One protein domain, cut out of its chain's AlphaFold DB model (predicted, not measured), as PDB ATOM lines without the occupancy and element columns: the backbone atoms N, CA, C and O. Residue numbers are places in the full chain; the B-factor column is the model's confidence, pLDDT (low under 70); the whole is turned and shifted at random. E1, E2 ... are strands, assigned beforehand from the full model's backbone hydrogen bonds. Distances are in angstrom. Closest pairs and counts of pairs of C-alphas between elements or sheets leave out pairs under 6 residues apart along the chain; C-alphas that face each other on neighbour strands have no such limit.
ATOM      1  N   THR A   2      24.126  18.571 -11.934       71.88
ATOM      2  CA  THR A   2      24.665  17.541 -11.041       71.88
ATOM      3  C   THR A   2      23.807  17.493  -9.793       71.88
ATOM      4  O   THR A   2      23.636  18.508  -9.124       71.88
ATOM      5  N   THR A   3      23.206  16.335  -9.546       81.69
ATOM      6  CA  THR A   3      22.239  16.141  -8.467       81.69
ATOM      7  C   THR A   3      22.968  15.691  -7.212       81.69
ATOM      8  O   THR A   3      23.761  14.753  -7.265       81.69
ATOM      9  N   VAL A   4      22.687  16.354  -6.093       88.88
ATOM     10  CA  VAL A   4      22.997  15.841  -4.756       88.88
ATOM     11  C   VAL A   4      21.778  15.053  -4.290       88.88
ATOM     12  O   VAL A   4      20.654  15.543  -4.414       88.88
ATOM     13  N   VAL A   5      21.988  13.838  -3.788       90.56
ATOM     14  CA  VAL A   5      20.917  13.023  -3.195       90.56
ATOM     15  C   VAL A   5      21.097  13.021  -1.688       90.56
ATOM     16  O   VAL A   5      22.162  12.637  -1.213       90.56
ATOM     17  N   THR A   6      20.061  13.412  -0.950       93.81
ATOM     18  CA  THR A   6      20.065  13.405   0.517       93.81
ATOM     19  C   THR A   6      19.092  12.351   1.031       93.81
ATOM     20  O   THR A   6      17.928  12.337   0.634       93.81
ATOM     21  N   ALA A   7      19.572  11.488   1.920       93.38
ATOM     22  CA  ALA A   7      18.770  10.575   2.718       93.38
ATOM     23  C   ALA A   7      18.866  11.000   4.188       93.38
ATOM     24  O   ALA A   7      19.965  11.165   4.712       93.38
ATOM     25  N   VAL A   8      17.716  11.174   4.833       94.25
ATOM     26  CA  VAL A   8      17.598  11.450   6.269       94.25
ATOM     27  C   VAL A   8      16.888  10.260   6.895       94.25
ATOM     28  O   VAL A   8      15.936   9.742   6.309       94.25
ATOM     29  N   TYR A   9      17.369   9.815   8.049       92.06
ATOM     30  CA  TYR A   9      16.847   8.644   8.739       92.06
ATOM     31  C   TYR A   9      16.102   9.064  10.007       92.06
ATOM     32  O   TYR A   9      16.626   9.842  10.802       92.06
ATOM     33  N   ASP A  10      14.894   8.530  10.200       92.62
ATOM     34  CA  ASP A  10      14.094   8.776  11.409       92.62
ATOM     35  C   ASP A  10      14.711   8.119  12.659       92.62
ATOM     36  O   ASP A  10      14.539   8.601  13.777       92.62
ATOM     37  N   GLU A  11      15.469   7.039  12.463       93.75
ATOM     38  CA  GLU A  11      16.240   6.349  13.496       93.75
ATOM     39  C   GLU A  11      17.705   6.219  13.047       93.75
ATOM     40  O   GLU A  11      17.950   6.018  11.852       93.75
ATOM     41  N   PRO A  12      18.697   6.303  13.957       93.38
ATOM     42  CA  PRO A  12      20.099   6.185  13.574       93.38
ATOM     43  C   PRO A  12      20.424   4.821  12.951       93.38
ATOM     44  O   PRO A  12      20.115   3.769  13.514       93.38
ATOM     45  N   VAL A  13      21.110   4.831  11.806       94.56
ATOM     46  CA  VAL A  13      21.465   3.618  11.055       94.56
ATOM     47  C   VAL A  13      22.963   3.327  11.089       94.56
ATOM     48  O   VAL A  13      23.792   4.182  11.406       94.56
ATOM     49  N   THR A  14      23.327   2.090  10.744       93.12
ATOM     50  CA  THR A  14      24.718   1.712  10.469       93.12
ATOM     51  C   THR A  14      24.920   1.565   8.969       93.12
ATOM     52  O   THR A  14      24.229   0.779   8.325       93.12
ATOM     53  N   LEU A  15      25.898   2.283   8.424       90.12
ATOM     54  CA  LEU A  15      26.298   2.200   7.023       90.12
ATOM     55  C   LEU A  15      27.648   1.496   6.910       90.12
ATOM     56  O   LEU A  15      28.586   1.813   7.639       90.12
ATOM     57  N   THR A  16      27.746   0.541   5.989       88.56
ATOM     58  CA  THR A  16      29.003  -0.144   5.659       88.56
ATOM     59  C   THR A  16      29.401   0.213   4.234       88.56
ATOM     60  O   THR A  16      28.615   0.020   3.310       88.56
ATOM     61  N   PHE A  17      30.617   0.720   4.067       84.38
ATOM     62  CA  PHE A  17      31.241   0.981   2.776       84.38
ATOM     63  C   PHE A  17      32.275  -0.106   2.519       84.38
ATOM     64  O   PHE A  17      33.133  -0.344   3.365       84.38
ATOM     65  N   VAL A  18      32.157  -0.770   1.375       82.44
ATOM     66  CA  VAL A  18      33.008  -1.896   0.977       82.44
ATOM     67  C   VAL A  18      34.033  -1.384  -0.027       82.44
ATOM     68  O   VAL A  18      33.647  -0.847  -1.069       82.44
ATOM     69  N   PHE A  19      35.316  -1.545   0.286       78.06
ATOM     70  CA  PHE A  19      36.438  -1.208  -0.590       78.06
ATOM     71  C   PHE A  19      37.309  -2.441  -0.841       78.06
ATOM     72  O   PHE A  19      37.236  -3.428  -0.109       78.06
ATOM     73  N   ASP A  20      38.165  -2.371  -1.860       78.19
ATOM     74  CA  ASP A  20      39.086  -3.464  -2.199       78.19
ATOM     75  C   ASP A  20      40.113  -3.750  -1.082       78.19
ATOM     76  O   ASP A  20      40.612  -4.869  -0.973       78.19
ATOM     77  N   ASP A  21      40.428  -2.755  -0.243       79.50
ATOM     78  CA  ASP A  21      41.364  -2.845   0.884       79.50
ATOM     79  C   ASP A  21      40.686  -3.076   2.249       79.50
ATOM     80  O   ASP A  21      41.375  -3.237   3.261       79.50
ATOM     81  N   GLY A  22      39.354  -3.167   2.283       77.19
ATOM     82  CA  GLY A  22      38.579  -3.515   3.472       77.19
ATOM     83  C   GLY A  22      37.279  -2.730   3.628       77.19
ATOM     84  O   GLY A  22      37.015  -1.750   2.936       77.19
ATOM     85  N   ASP A  23      36.457  -3.160   4.584       85.00
ATOM     86  CA  ASP A  23      35.167  -2.529   4.863       85.00
ATOM     87  C   ASP A  23      35.288  -1.475   5.966       85.00
ATOM     88  O   ASP A  23      35.889  -1.712   7.017       85.00
ATOM     89  N   VAL A  24      34.609  -0.345   5.785       85.06
ATOM     90  CA  VAL A  24      34.483   0.711   6.795       85.06
ATOM     91  C   VAL A  24      33.037   0.799   7.257       85.06
ATOM     92  O   VAL A  24      32.117   0.893   6.444       85.06
ATOM     93  N   ARG A  25      32.825   0.803   8.575       89.00
ATOM     94  CA  ARG A  25      31.494   0.924   9.183       89.00
ATOM     95  C   ARG A  25      31.344   2.249   9.915       89.00
ATOM     96  O   ARG A  25      32.154   2.568  10.780       89.00
ATOM     97  N   TYR A  26      30.266   2.961   9.612       89.12
ATOM     98  CA  TYR A  26      29.814   4.145  10.333       89.12
ATOM     99  C   TYR A  26      28.515   3.817  11.051       89.12
ATOM    100  O   TYR A  26      27.531   3.437  10.421       89.12
ATOM    101  N   THR A  27      28.520   3.941  12.370       91.56
ATOM    102  CA  THR A  27      27.341   3.731  13.214       91.56
ATOM    103  C   THR A  27      26.670   5.058  13.523       91.56
ATOM    104  O   THR A  27      27.323   6.101  13.471       91.56
ATOM    105  N   ASP A  28      25.405   5.000  13.939       94.38
ATOM    106  CA  ASP A  28      24.680   6.157  14.470       94.38
ATOM    107  C   ASP A  28      24.510   7.301  13.446       94.38
ATOM    108  O   ASP A  28      24.537   8.483  13.783       94.38
ATOM    109  N   VAL A  29      24.372   6.950  12.165       94.00
ATOM    110  CA  VAL A  29      24.195   7.899  11.058       94.00
ATOM    111  C   VAL A  29      22.733   8.337  10.981       94.00
ATOM    112  O   VAL A  29      21.842   7.495  10.943       94.00
ATOM    113  N   ILE A  30      22.495   9.645  10.907       96.38
ATOM    114  CA  ILE A  30      21.156  10.249  10.783       96.38
ATOM    115  C   ILE A  30      20.934  10.928   9.428       96.38
ATOM    116  O   ILE A  30      19.796  11.119   9.010       96.38
ATOM    117  N   GLU A  31      22.009  11.243   8.704       95.38
ATOM    118  CA  GLU A  31      21.932  11.814   7.361       95.38
ATOM    119  C   GLU A  31      23.072  11.295   6.479       95.38
ATOM    120  O   GLU A  31      24.217  11.168   6.917       95.38
ATOM    121  N   GLN A  32      22.751  11.040   5.212       93.69
ATOM    122  CA  GLN A  32      23.687  10.716   4.147       93.69
ATOM    123  C   GLN A  32      23.446  11.635   2.944       93.69
ATOM    124  O   GLN A  32      22.331  11.734   2.435       93.69
ATOM    125  N   GLN A  33      24.511  12.232   2.413       93.81
ATOM    126  CA  GLN A  33      24.495  12.995   1.166       93.81
ATOM    127  C   GLN A  33      25.400  12.328   0.135       93.81
ATOM    128  O   GLN A  33      26.593  12.161   0.374       93.81
ATOM    129  N   VAL A  34      24.863  11.979  -1.032       89.75
ATOM    130  CA  VAL A  34      25.647  11.517  -2.183       89.75
ATOM    131  C   VAL A  34      25.946  12.713  -3.075       89.75
ATOM    132  O   VAL A  34      25.044  13.346  -3.630       89.75
ATOM    133  N   LEU A  35      27.231  13.027  -3.185       88.06
ATOM    134  CA  LEU A  35      27.764  14.152  -3.926       88.06
ATOM    135  C   LEU A  35      28.032  13.783  -5.396       88.06
ATOM    136  O   LEU A  35      28.329  12.629  -5.727       88.06
ATOM    137  N   PRO A  36      28.019  14.789  -6.285       84.50
ATOM    138  CA  PRO A  36      28.630  14.712  -7.604       84.50
ATOM    139  C   PRO A  36      29.992  14.006  -7.594       84.50
ATOM    140  O   PRO A  36      30.882  14.386  -6.838       84.50
ATOM    141  N   GLY A  37      30.172  13.000  -8.450       80.19
ATOM    142  CA  GLY A  37      31.436  12.255  -8.532       80.19
ATOM    143  C   GLY A  37      31.562  11.088  -7.547       80.19
ATOM    144  O   GLY A  37      32.632  10.498  -7.460       80.19
ATOM    145  N   GLY A  38      30.484  10.726  -6.840       81.25
ATOM    146  CA  GLY A  38      30.415   9.498  -6.039       81.25
ATOM    147  C   GLY A  38      30.944   9.629  -4.612       81.25
ATOM    148  O   GLY A  38      31.028   8.628  -3.908       81.25
ATOM    149  N   GLY A  39      31.283  10.845  -4.174       87.62
ATOM    150  CA  GLY A  39      31.567  11.114  -2.768       87.62
ATOM    151  C   GLY A  39      30.306  10.987  -1.914       87.62
ATOM    152  O   GLY A  39      29.206  11.287  -2.374       87.62
ATOM    153  N   VAL A  40      30.457  10.571  -0.665       89.12
ATOM    154  CA  VAL A  40      29.369  10.452   0.303       89.12
ATOM    155  C   VAL A  40      29.738  11.216   1.567       89.12
ATOM    156  O   VAL A  40      30.808  11.004   2.130       89.12
ATOM    157  N   ARG A  41      28.857  12.104   2.027       91.81
ATOM    158  CA  ARG A  41      28.968  12.778   3.324       91.81
ATOM    159  C   ARG A  41      27.982  12.150   4.293       91.81
ATOM    160  O   ARG A  41      26.827  11.949   3.933       91.81
ATOM    161  N   LEU A  42      28.431  11.838   5.498       92.94
ATOM    162  CA  LEU A  42      27.615  11.243   6.552       92.94
ATOM    163  C   LEU A  42      27.576  12.184   7.741       92.94
ATOM    164  O   LEU A  42      28.617  12.734   8.089       92.94
ATOM    165  N   THR A  43      26.424  12.294   8.389       94.25
ATOM    166  CA  THR A  43      26.271  13.000   9.664       94.25
ATOM    167  C   THR A  43      25.756  12.023  10.710       94.25
ATOM    168  O   THR A  43      24.760  11.335  10.479       94.25
ATOM    169  N   THR A  44      26.432  11.943  11.854       93.19
ATOM    170  CA  THR A  44      26.008  11.109  12.987       93.19
ATOM    171  C   THR A  44      25.099  11.873  13.944       93.19
ATOM    172  O   THR A  44      25.079  13.106  13.934       93.19
TER     173      THR A  44
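Overview. This is residues 2 to 44 of the 67 residues of an uncharacterized protein of Leifsonia sp. OV430 (UniProt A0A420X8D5). A long hairpin of two strands, E1 and E2, is folded over into a V: both strands bend sharply about partway, one arm of the V ending in the free tip of the hairpin, while E3 is added beside E2 on the other arm and makes that arm three strands wide. Residues 18 to 23, round the turn of the hairpin, stick out. The printed part has 43 residues with three named strands, E1, E2 and E3 in that order, and no named helix; the class is all strand, and the sheet, order E1 - E2 - E3, is antiparallel. The whole is flat, with spans of 28 by 28 by 10 A, and only just loose, close to compact, with a radius of gyration of the C-alphas of 11.1 A.

Along the chain. E1, residues 5 to 19, begins with C-alpha 5 at (20.917, 13.023, -3.195) and measures 21.2 A from first to last C-alpha; it bends by 131 degrees at residue 10. E2, residues 22 to 34, measures 20.6 A and bends by 124 degrees at residue 30. E3, residues 40 to 44, measures 13.1 A and ends with C-alpha 44 at (26.008, 11.109, 12.987).

Arrangement. E1, E2 and E3 form a meander, each strand the antiparallel neighbour of the one before. E1 and E2 are a hairpin with a tight link of 2 residues; N 7 and O 32 are 2.8 A apart and N 17 and O 24 2.8 A, both within hydrogen-bond range. E2 and E3 are a hairpin with a tight link of 5 residues; N 33 and O 41 are within hydrogen-bond range at 2.8 A. The C-alphas of Val 29 and Thr 44 face each other at 4.2 A. E1 and E3 are the edge strands; their closest C-alphas, those of Pro 12 and Thr 44, are 7.7 A apart.

Size, cuts and confidence. The sheet is twisted, its C-alphas up to 5.9 A off the best plane. The two C-alphas farthest apart, those of Asp 10 and Asp 21, are separated by 31.5 A. The printed part has no cut and no long link. The mean pLDDT of the printed part is 88.7, and no printed residue is under 70.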